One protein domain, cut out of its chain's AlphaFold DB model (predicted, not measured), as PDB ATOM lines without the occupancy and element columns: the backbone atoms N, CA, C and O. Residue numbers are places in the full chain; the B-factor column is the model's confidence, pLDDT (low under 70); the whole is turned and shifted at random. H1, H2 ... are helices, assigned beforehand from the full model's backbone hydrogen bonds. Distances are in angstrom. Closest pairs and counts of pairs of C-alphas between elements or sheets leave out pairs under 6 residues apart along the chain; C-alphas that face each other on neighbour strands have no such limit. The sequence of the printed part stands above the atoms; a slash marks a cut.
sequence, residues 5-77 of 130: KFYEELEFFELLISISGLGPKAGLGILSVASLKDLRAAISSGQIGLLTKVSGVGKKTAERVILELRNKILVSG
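What this domain is: This is residues 5 to 77 of the 130 residues of an uncharacterized protein of Candidatus Portnoybacteria bacterium RIFCSPHIGHO2_01_FULL_40_12b (UniProt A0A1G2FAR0). The domain is a small helical body in which the longest helix, H5, lies along one side and the V made by H1 and H2 lies on the other. H3 spans from the V to H5 and crosses H5 at a wide angle, while the short helix H4 packs on H5 near that helix's beginning. The printed part has 73 residues with five named helices, in the order H1, H2, H3, H4, H5, and no named strand; the class is all helix. The whole is compact, with a radius of gyration of the C-alphas of 10.7 A, and its C-alphas span 27 by 22 by 20 A.

Where its parts are: H5, residues 59 to 73, is 20.2 A long from its first C-alpha at (-18.307, 8.124, -8.786) to its last at (-4.333, 2.725, -22.323). H4 is residues 48 to 51, and H3, residues 36 to 45, is 14.2 A long. H2, residues 24 to 33, is 14.5 A long. H1, residues 5 to 17, is 18.6 A long and begins with C-alpha 5 at (-6.802, -14.234, -22.779).

How they stand to each other: H5 touches H3, about perpendicular at 78 degrees; their closest C-alphas, those of Ile 43 and Ile 66, are 5.1 A apart. H5 also touches H4, with the closest C-alphas, those of Ile 48 and Ala 62, 5.7 A apart. H1 touches H2 at a steep tilt of 52 degrees, opposite ways, and their closest C-alphas, those of Leu 16 and Gly 27, are 5.6 A apart. H1 and H5 are close but not clearly touching, with the closest C-alphas, those of Leu 16 and Val 65, 7.5 A apart. H1 and H3 are likewise close but not clearly touching, with the C-alphas of Glu 9 and Leu 36 closest at 6.9 A. H2 and H4 are also close but not clearly touching, with the C-alphas of Ile 30 and Leu 51 closest at 6.4 A. H2 and H5 are apart, and so are H1 and H4. In H1, H2, H3 and H5 every O i to N i+4 pair is within hydrogen-bond range; H4 is too short for such a pair, and its one O i to N i+3 pair is within range.

The domain as a whole: The two C-alphas farthest apart are those of Lys 5 and Lys 60, at 29.4 A. The printed part has no cut. The links H2 to H3 and H3 to H4 are tight, and those from H1 to H2 and from H4 to H5 are short. The mean pLDDT of the printed part is 87.0; it is under 70 at residue 5, which belongs to H1, and at residues 73 to 77, of which 73 belongs to H5.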
ATOM      1  N   LYS A   5      -5.727 -15.030 -23.376       69.94
ATOM      2  CA  LYS A   5      -6.802 -14.234 -22.779       69.94
ATOM      3  C   LYS A   5      -6.649 -14.048 -21.261       69.94
ATOM      4  O   LYS A   5      -6.965 -12.984 -20.744       69.94
ATOM      5  N   PHE A   6      -6.166 -15.068 -20.554       78.94
ATOM      6  CA  PHE A   6      -6.005 -15.024 -19.100       78.94
ATOM      7  C   PHE A   6      -4.902 -14.049 -18.669       78.94
ATOM      8  O   PHE A   6      -5.054 -13.366 -17.662       78.94
ATOM      9  N   TYR A   7      -3.819 -13.950 -19.445       81.06
ATOM     10  CA  TYR A   7      -2.730 -13.012 -19.161       81.06
ATOM     11  C   TYR A   7      -3.182 -11.557 -19.323       81.06
ATOM     12  O   TYR A   7      -2.918 -10.739 -18.450       81.06
ATOM     13  N   GLU A   8      -3.951 -11.247 -20.369       81.06
ATOM     14  CA  GLU A   8      -4.470  -9.888 -20.581       81.06
ATOM     15  C   GLU A   8      -5.460  -9.448 -19.489       81.06
ATOM     16  O   GLU A   8      -5.469  -8.283 -19.083       81.06
ATOM     17  N   GLU A   9      -6.308 -10.363 -19.011       87.56
ATOM     18  CA  GLU A   9      -7.223 -10.094 -17.897       87.56
ATOM     19  C   GLU A   9      -6.464  -9.919 -16.575       87.56
ATOM     20  O   GLU A   9      -6.818  -9.039 -15.789       87.56
ATOM     21  N   LEU A  10      -5.401 -10.701 -16.348       88.31
ATOM     22  CA  LEU A  10      -4.545 -10.591 -15.165       88.31
ATOM     23  C   LEU A  10      -3.786  -9.259 -15.127       88.31
ATOM     24  O   LEU A  10      -3.816  -8.565 -14.117       88.31
ATOM     25  N   GLU A  11      -3.166  -8.851 -16.227       86.12
ATOM     26  CA  GLU A  11      -2.467  -7.563 -16.293       86.12
ATOM     27  C   GLU A  11      -3.430  -6.390 -16.111       86.12
ATOM     28  O   GLU A  11      -3.141  -5.413 -15.417       86.12
ATOM     29  N   PHE A  12      -4.623  -6.480 -16.706       89.31
ATOM     30  CA  PHE A  12      -5.637  -5.454 -16.512       89.31
ATOM     31  C   PHE A  12      -6.150  -5.418 -15.070       89.31
ATOM     32  O   PHE A  12      -6.393  -4.339 -14.530       89.31
ATOM     33  N   PHE A  13      -6.279  -6.579 -14.426       93.56
ATOM     34  CA  PHE A  13      -6.581  -6.673 -13.004       93.56
ATOM     35  C   PHE A  13      -5.518  -5.967 -12.158       93.56
ATOM     36  O   PHE A  13      -5.868  -5.136 -11.318       93.56
ATOM     37  N   GLU A  14      -4.238  -6.244 -12.404       91.12
ATOM     38  CA  GLU A  14      -3.113  -5.615 -11.704       91.12
ATOM     39  C   GLU A  14      -3.111  -4.091 -11.890       91.12
ATOM     40  O   GLU A  14      -2.965  -3.336 -10.924       91.12
ATOM     41  N   LEU A  15      -3.386  -3.618 -13.110       89.19
ATOM     42  CA  LEU A  15      -3.562  -2.194 -13.393       89.19
ATOM     43  C   LEU A  15      -4.717  -1.584 -12.597       89.19
ATOM     44  O   LEU A  15      -4.555  -0.494 -12.045       89.19
ATOM     45  N   LEU A  16      -5.862  -2.263 -12.510       92.38
ATOM     46  CA  LEU A  16      -7.015  -1.787 -11.746       92.38
ATOM     47  C   LEU A  16      -6.692  -1.657 -10.257       92.38
ATOM     48  O   LEU A  16      -6.966  -0.611  -9.671       92.38
ATOM     49  N   ILE A  17      -6.104  -2.685  -9.641       93.44
ATOM     50  CA  ILE A  17      -5.817  -2.679  -8.197       93.44
ATOM     51  C   ILE A  17      -4.620  -1.795  -7.823       93.44
ATOM     52  O   ILE A  17      -4.444  -1.470  -6.652       93.44
ATOM     53  N   SER A  18      -3.817  -1.358  -8.803       89.38
ATOM     54  CA  SER A  18      -2.787  -0.331  -8.591       89.38
ATOM     55  C   SER A  18      -3.374   1.060  -8.305       89.38
ATOM     56  O   SER A  18      -2.674   1.940  -7.800       89.38
ATOM     57  N   ILE A  19      -4.660   1.273  -8.608       90.06
ATOM     58  CA  ILE A  19      -5.339   2.560  -8.448       90.06
ATOM     59  C   ILE A  19      -5.763   2.730  -6.990       90.06
ATOM     60  O   ILE A  19      -6.520   1.937  -6.428       90.06
ATOM     61  N   SER A  20      -5.317   3.821  -6.370       86.50
ATOM     62  CA  SER A  20      -5.630   4.123  -4.972       86.50
ATOM     63  C   SER A  20      -7.146   4.185  -4.734       86.50
ATOM     64  O   SER A  20      -7.856   4.981  -5.359       86.50
ATOM     65  N   GLY A  21      -7.623   3.369  -3.788       87.56
ATOM     66  CA  GLY A  21      -9.043   3.226  -3.449       87.56
ATOM     67  C   GLY A  21      -9.751   2.071  -4.164       87.56
ATOM     68  O   GLY A  21     -10.961   1.922  -3.998       87.56
ATOM     69  N   LEU A  22      -9.023   1.251  -4.929       92.75
ATOM     70  CA  LEU A  22      -9.555   0.097  -5.645       92.75
ATOM     71  C   LEU A  22      -8.890  -1.190  -5.138       92.75
ATOM     72  O   LEU A  22      -7.721  -1.452  -5.386       92.75
ATOM     73  N   GLY A  23      -9.638  -1.983  -4.369       93.12
ATOM     74  CA  GLY A  23      -9.155  -3.258  -3.833       93.12
ATOM     75  C   GLY A  23      -9.436  -4.453  -4.757       93.12
ATOM     76  O   GLY A  23     -10.235  -4.330  -5.691       93.12
ATOM     77  N   PRO A  24      -8.889  -5.646  -4.451       95.44
ATOM     78  CA  PRO A  24      -9.058  -6.855  -5.267       95.44
ATOM     79  C   PRO A  24     -10.514  -7.199  -5.597       95.44
ATOM     80  O   PRO A  24     -10.842  -7.522  -6.735       95.44
ATOM     81  N   LYS A  25     -11.421  -7.053  -4.624       95.38
ATOM     82  CA  LYS A  25     -12.856  -7.311  -4.820       95.38
ATOM     83  C   LYS A  25     -13.480  -6.376  -5.861       95.38
ATOM     84  O   LYS A  25     -14.281  -6.819  -6.677       95.38
ATOM     85  N   ALA A  26     -13.105  -5.096  -5.841       94.69
ATOM     86  CA  ALA A  26     -13.576  -4.123  -6.820       94.69
ATOM     87  C   ALA A  26     -12.958  -4.388  -8.202       94.69
ATOM     88  O   ALA A  26     -13.674  -4.336  -9.197       94.69
ATOM     89  N   GLY A  27     -11.668  -4.741  -8.268       94.56
ATOM     90  CA  GLY A  27     -10.983  -5.085  -9.521       94.56
ATOM     91  C   GLY A  27     -11.615  -6.284 -10.228       94.56
ATOM     92  O   GLY A  27     -11.952  -6.197 -11.407       94.56
ATOM     93  N   LEU A  28     -11.873  -7.367  -9.489       95.25
ATOM     94  CA  LEU A  28     -12.592  -8.533 -10.013       95.25
ATOM     95  C   LEU A  28     -14.024  -8.173 -10.418       95.25
ATOM     96  O   LEU A  28     -14.503  -8.609 -11.465       95.25
ATOM     97  N   GLY A  29     -14.698  -7.341  -9.618       95.69
ATOM     98  CA  GLY A  29     -16.031  -6.838  -9.932       95.69
ATOM     99  C   GLY A  29     -16.074  -6.103 -11.269       95.69
ATOM    100  O   GLY A  29     -16.950  -6.381 -12.078       95.69
ATOM    101  N   ILE A  30     -15.099  -5.232 -11.543       94.62
ATOM    102  CA  ILE A  30     -14.983  -4.514 -12.820       94.62
ATOM    103  C   ILE A  30     -14.777  -5.489 -13.981       94.62
ATOM    104  O   ILE A  30     -15.499  -5.398 -14.972       94.62
ATOM    105  N   LEU A  31     -13.857  -6.448 -13.846       93.44
ATOM    106  CA  LEU A  31     -13.622  -7.479 -14.866       93.44
ATOM    107  C   LEU A  31     -14.846  -8.365 -15.140       93.44
ATOM    108  O   LEU A  31     -14.967  -8.926 -16.221       93.44
ATOM    109  N   SER A  32     -15.766  -8.467 -14.181       93.69
ATOM    110  CA  SER A  32     -16.975  -9.285 -14.303       93.69
ATOM    111  C   SER A  32     -18.147  -8.555 -14.973       93.69
ATOM    112  O   SER A  32     -19.138  -9.192 -15.322       93.69
ATOM    113  N   VAL A  33     -18.081  -7.226 -15.137       91.81
ATOM    114  CA  VAL A  33     -19.202  -6.414 -15.658       91.81
ATOM    115  C   VAL A  33     -19.298  -6.447 -17.181       91.81
ATOM    116  O   VAL A  33     -20.396  -6.323 -17.725       91.81
ATOM    117  N   ALA A  34     -18.168  -6.561 -17.874       90.06
ATOM    118  CA  ALA A  34     -18.109  -6.532 -19.329       90.06
ATOM    119  C   ALA A  34     -16.822  -7.194 -19.834       90.06
ATOM    120  O   ALA A  34     -15.902  -7.457 -19.060       90.06
ATOM    121  N   SER A  35     -16.739  -7.437 -21.144       89.56
ATOM    122  CA  SER A  35     -15.509  -7.957 -21.743       89.56
ATOM    123  C   SER A  35     -14.352  -6.963 -21.582       89.56
ATOM    124  O   SER A  35     -14.560  -5.749 -21.530       89.56
ATOM    125  N   LEU A  36     -13.112  -7.460 -21.580       88.00
ATOM    126  CA  LEU A  36     -11.920  -6.611 -21.491       88.00
ATOM    127  C   LEU A  36     -11.879  -5.536 -22.593       88.00
ATOM    128  O   LEU A  36     -11.480  -4.396 -22.349       88.00
ATOM    129  N   LYS A  37     -12.350  -5.881 -23.797       85.12
ATOM    130  CA  LYS A  37     -12.480  -4.951 -24.924       85.12
ATOM    131  C   LYS A  37     -13.462  -3.818 -24.611       85.12
ATOM    132  O   LYS A  37     -13.136  -2.651 -24.828       85.12
ATOM    133  N   ASP A  38     -14.629  -4.152 -24.071       87.19
ATOM    134  CA  ASP A  38     -15.663  -3.168 -23.732       87.19
ATOM    135  C   ASP A  38     -15.238  -2.287 -22.555       87.19
ATOM    136  O   ASP A  38     -15.492  -1.086 -22.564       87.19
ATOM    137  N   LEU A  39     -14.519  -2.847 -21.576       91.00
ATOM    138  CA  LEU A  39     -13.934  -2.090 -20.468       91.00
ATOM    139  C   LEU A  39     -12.923  -1.055 -20.971       91.00
ATOM    140  O   LEU A  39     -13.007   0.119 -20.604       91.00
ATOM    141  N   ARG A  40     -12.004  -1.454 -21.859       87.62
ATOM    142  CA  ARG A  40     -11.039  -0.533 -22.483       87.62
ATOM    143  C   ARG A  40     -11.744   0.564 -23.283       87.62
ATOM    144  O   ARG A  40     -11.357   1.731 -23.183       87.62
ATOM    145  N   ALA A  41     -12.797   0.225 -24.027       85.25
ATOM    146  CA  ALA A  41     -13.596   1.196 -24.773       85.25
ATOM    147  C   ALA A  41     -14.352   2.162 -23.844       85.25
ATOM    148  O   ALA A  41     -14.338   3.375 -24.069       85.25
ATOM    149  N   ALA A  42     -14.963   1.658 -22.770       87.44
ATOM    150  CA  ALA A  42     -15.662   2.459 -21.768       87.44
ATOM    151  C   ALA A  42     -14.709   3.433 -21.063       87.44
ATOM    152  O   ALA A  42     -15.023   4.615 -20.932       87.44
ATOM    153  N   ILE A  43     -13.508   2.981 -20.690       89.69
ATOM    154  CA  ILE A  43     -12.471   3.843 -20.108       89.69
ATOM    155  C   ILE A  43     -12.028   4.907 -21.117       89.69
ATOM    156  O   ILE A  43     -12.035   6.097 -20.805       89.69
ATOM    157  N   SER A  44     -11.723   4.509 -22.352       84.88
ATOM    158  CA  SER A  44     -11.273   5.428 -23.409       84.88
ATOM    159  C   SER A  44     -12.327   6.482 -23.755       84.88
ATOM    160  O   SER A  44     -11.994   7.643 -23.962       84.88
ATOM    161  N   SER A  45     -13.613   6.133 -23.716       84.38
ATOM    162  CA  SER A  45     -14.740   7.054 -23.944       84.38
ATOM    163  C   SER A  45     -15.239   7.766 -22.679       84.38
ATOM    164  O   SER A  45     -16.024   8.703 -22.779       84.38
ATOM    165  N   GLY A  46     -14.712   7.421 -21.499       88.00
ATOM    166  CA  GLY A  46     -15.009   8.117 -20.244       88.00
ATOM    167  C   GLY A  46     -16.382   7.762 -19.678       88.00
ATOM    168  O   GLY A  46     -16.987   8.550 -18.955       88.00
ATOM    169  N   GLN A  47     -16.885   6.573 -20.003       89.31
ATOM    170  CA  GLN A  47     -18.178   6.072 -19.556       89.31
ATOM    171  C   GLN A  47     -18.115   5.598 -18.097       89.31
ATOM    172  O   GLN A  47     -18.004   4.409 -17.801       89.31
ATOM    173  N   ILE A  48     -18.232   6.550 -17.168       91.50
ATOM    174  CA  ILE A  48     -18.215   6.324 -15.709       91.50
ATOM    175  C   ILE A  48     -19.284   5.307 -15.277       91.50
ATOM    176  O   ILE A  48     -19.033   4.471 -14.409       91.50
ATOM    177  N   GLY A  49     -20.463   5.355 -15.907       91.69
ATOM    178  CA  GLY A  49     -21.638   4.577 -15.508       91.69
ATOM    179  C   GLY A  49     -21.441   3.060 -15.530       91.69
ATOM    180  O   GLY A  49     -22.127   2.349 -14.800       91.69
ATOM    181  N   LEU A  50     -20.504   2.551 -16.336       91.12
ATOM    182  CA  LEU A  50     -20.201   1.121 -16.384       91.12
ATOM    183  C   LEU A  50     -19.422   0.667 -15.140       91.12
ATOM    184  O   LEU A  50     -19.711  -0.389 -14.586       91.12
ATOM    185  N   LEU A  51     -18.498   1.500 -14.654       93.19
ATOM    186  CA  LEU A  51     -17.673   1.213 -13.478       93.19
ATOM    187  C   LEU A  51     -18.470   1.344 -12.175       93.19
ATOM    188  O   LEU A  51     -18.294   0.547 -11.259       93.19
ATOM    189  N   THR A  52     -19.395   2.304 -12.102       95.19
ATOM    190  CA  THR A  52     -20.206   2.548 -10.896       95.19
ATOM    191  C   THR A  52     -21.258   1.474 -10.617       95.19
ATOM    192  O   THR A  52     -21.909   1.513  -9.579       95.19
ATOM    193  N   LYS A  53     -21.447   0.507 -11.527       92.50
ATOM    194  CA  LYS A  53     -22.280  -0.684 -11.280       92.50
ATOM    195  C   LYS A  53     -21.622  -1.666 -10.307       92.50
ATOM    196  O   LYS A  53     -22.297  -2.542  -9.773       92.50
ATOM    197  N   VAL A  54     -20.316  -1.537 -10.079       94.38
ATOM    198  CA  VAL A  54     -19.559  -2.421  -9.194       94.38
ATOM    199  C   VAL A  54     -19.696  -1.961  -7.748       94.38
ATOM    200  O   VAL A  54     -19.411  -0.811  -7.409       94.38
ATOM    201  N   SER A  55     -20.084  -2.881  -6.864       90.88
ATOM    202  CA  SER A  55     -20.125  -2.621  -5.424       90.88
ATOM    203  C   SER A  55     -18.744  -2.192  -4.910       90.88
ATOM    204  O   SER A  55     -17.745  -2.872  -5.144       90.88
ATOM    205  N   GLY A  56     -18.686  -1.050  -4.220       89.19
ATOM    206  CA  GLY A  56     -17.434  -0.448  -3.749       89.19
ATOM    207  C   GLY A  56     -16.754   0.501  -4.746       89.19
ATOM    208  O   GLY A  56     -15.741   1.100  -4.394       89.19
ATOM    209  N   VAL A  57     -17.309   0.703  -5.949       94.44
ATOM    210  CA  VAL A  57     -16.810   1.681  -6.931       94.44
ATOM    211  C   VAL A  57     -17.777   2.862  -7.024       94.44
ATOM    212  O   VAL A  57     -18.750   2.859  -7.772       94.44
ATOM    213  N   GLY A  58     -17.505   3.905  -6.240       94.12
ATOM    214  CA  GLY A  58     -18.251   5.166  -6.304       94.12
ATOM    215  C   GLY A  58     -17.815   6.062  -7.469       94.12
ATOM    216  O   GLY A  58     -16.778   5.836  -8.092       94.12
ATOM    217  N   LYS A  59     -18.570   7.144  -7.713       94.56
ATOM    218  CA  LYS A  59     -18.307   8.124  -8.786       94.56
ATOM    219  C   LYS A  59     -16.856   8.629  -8.797       94.56
ATOM    220  O   LYS A  59     -16.203   8.571  -9.830       94.56
ATOM    221  N   LYS A  60     -16.332   9.035  -7.636       94.19
ATOM    222  CA  LYS A  60     -14.959   9.550  -7.492       94.19
ATOM    223  C   LYS A  60     -13.898   8.508  -7.867       94.19
ATOM    224  O   LYS A  60     -12.918   8.831  -8.532       94.19
ATOM    225  N   THR A  61     -14.095   7.256  -7.452       94.44
ATOM    226  CA  THR A  61     -13.194   6.151  -7.805       94.44
ATOM    227  C   THR A  61     -13.271   5.861  -9.299       94.44
ATOM    228  O   THR A  61     -12.238   5.735  -9.942       94.44
ATOM    229  N   ALA A  62     -14.471   5.824  -9.877       94.50
ATOM    230  CA  ALA A  62     -14.659   5.593 -11.307       94.50
ATOM    231  C   ALA A  62     -14.036   6.702 -12.182       94.50
ATOM    232  O   ALA A  62     -13.399   6.402 -13.189       94.50
ATOM    233  N   GLU A  63     -14.155   7.969 -11.780       94.50
ATOM    234  CA  GLU A  63     -13.486   9.100 -12.440       94.50
ATOM    235  C   GLU A  63     -11.960   8.970 -12.385       94.50
ATOM    236  O   GLU A  63     -11.289   9.139 -13.405       94.50
ATOM    237  N   ARG A  64     -11.408   8.601 -11.220       93.25
ATOM    238  CA  ARG A  64      -9.972   8.329 -11.063       93.25
ATOM    239  C   ARG A  64      -9.516   7.187 -11.970       93.25
ATOM    240  O   ARG A  64      -8.509   7.333 -12.654       93.25
ATOM    241  N   VAL A  65     -10.275   6.090 -12.020       92.62
ATOM    242  CA  VAL A  65      -9.986   4.951 -12.901       92.62
ATOM    243  C   VAL A  65      -9.929   5.390 -14.356       92.62
ATOM    244  O   VAL A  65      -8.967   5.075 -15.048       92.62
ATOM    245  N   ILE A  66     -10.918   6.160 -14.813       92.19
ATOM    246  CA  ILE A  66     -10.938   6.675 -16.184       92.19
ATOM    247  C   ILE A  66      -9.723   7.550 -16.467       92.19
ATOM    248  O   ILE A  66      -9.097   7.378 -17.507       92.19
ATOM    249  N   LEU A  67      -9.373   8.467 -15.565       90.44
ATOM    250  CA  LEU A  67      -8.244   9.370 -15.760       90.44
ATOM    251  C   LEU A  67      -6.909   8.612 -15.822       90.44
ATOM    252  O   LEU A  67      -6.148   8.767 -16.777       90.44
ATOM    253  N   GLU A  68      -6.634   7.776 -14.823       88.88
ATOM    254  CA  GLU A  68      -5.362   7.059 -14.712       88.88
ATOM    255  C   GLU A  68      -5.202   6.002 -15.805       88.88
ATOM    256  O   GLU A  68      -4.133   5.892 -16.407       88.88
ATOM    257  N   LEU A  69      -6.265   5.250 -16.107       86.44
ATOM    258  CA  LEU A  69      -6.204   4.215 -17.131       86.44
ATOM    259  C   LEU A  69      -6.306   4.772 -18.543       86.44
ATOM    260  O   LEU A  69      -5.699   4.174 -19.416       86.44
ATOM    261  N   ARG A  70      -6.967   5.906 -18.812       82.00
ATOM    262  CA  ARG A  70      -6.851   6.548 -20.136       82.00
ATOM    263  C   ARG A  70      -5.406   6.897 -20.440       82.00
ATOM    264  O   ARG A  70      -4.938   6.576 -21.522       82.00
ATOM    265  N   ASN A  71      -4.688   7.482 -19.484       71.50
ATOM    266  CA  ASN A  71      -3.282   7.829 -19.681       71.50
ATOM    267  C   ASN A  71      -2.419   6.591 -19.960       71.50
ATOM    268  O   ASN A  71      -1.490   6.667 -20.754       71.50
ATOM    269  N   LYS A  72      -2.741   5.445 -19.350       70.31
ATOM    270  CA  LYS A  72      -2.018   4.183 -19.564       70.31
ATOM    271  C   LYS A  72      -2.458   3.451 -20.841       70.31
ATOM    272  O   LYS A  72      -1.616   2.974 -21.582       70.31
ATOM    273  N   ILE A  73      -3.753   3.414 -21.155       64.19
ATOM    274  CA  ILE A  73      -4.333   2.725 -22.323       64.19
ATOM    275  C   ILE A  73      -4.073   3.493 -23.621       64.19
ATOM    276  O   ILE A  73      -3.815   2.866 -24.640       64.19
ATOM    277  N   LEU A  74      -4.078   4.830 -23.597       51.62
ATOM    278  CA  LEU A  74      -3.669   5.649 -24.747       51.62
ATOM    279  C   LEU A  74      -2.171   5.489 -25.057       51.62
ATOM    280  O   LEU A  74      -1.754   5.732 -26.185       51.62
ATOM    281  N   VAL A  75      -1.374   5.051 -24.079       47.59
ATOM    282  CA  VAL A  75       0.021   4.626 -24.270       47.59
ATOM    283  C   VAL A  75       0.099   3.143 -24.684       47.59
ATOM    284  O   VAL A  75       0.966   2.775 -25.471       47.59
ATOM    285  N   SER A  76      -0.845   2.305 -24.236       46.94
ATOM    286  CA  SER A  76      -0.968   0.865 -24.539       46.94
ATOM    287  C   SER A  76      -1.921   0.525 -25.697       46.94
ATOM    288  O   SER A  76      -2.563  -0.525 -25.674       46.94
ATOM    289  N   GLY A  77      -1.991   1.350 -26.748       48.56
ATOM    290  CA  GLY A  77      -2.464   0.868 -28.061       48.56
ATOM    291  C   GLY A  77      -1.593  -0.273 -28.619       48.56
ATOM    292  O   GLY A  77      -2.018  -1.019 -29.493       48.56
TER     293      GLY A  77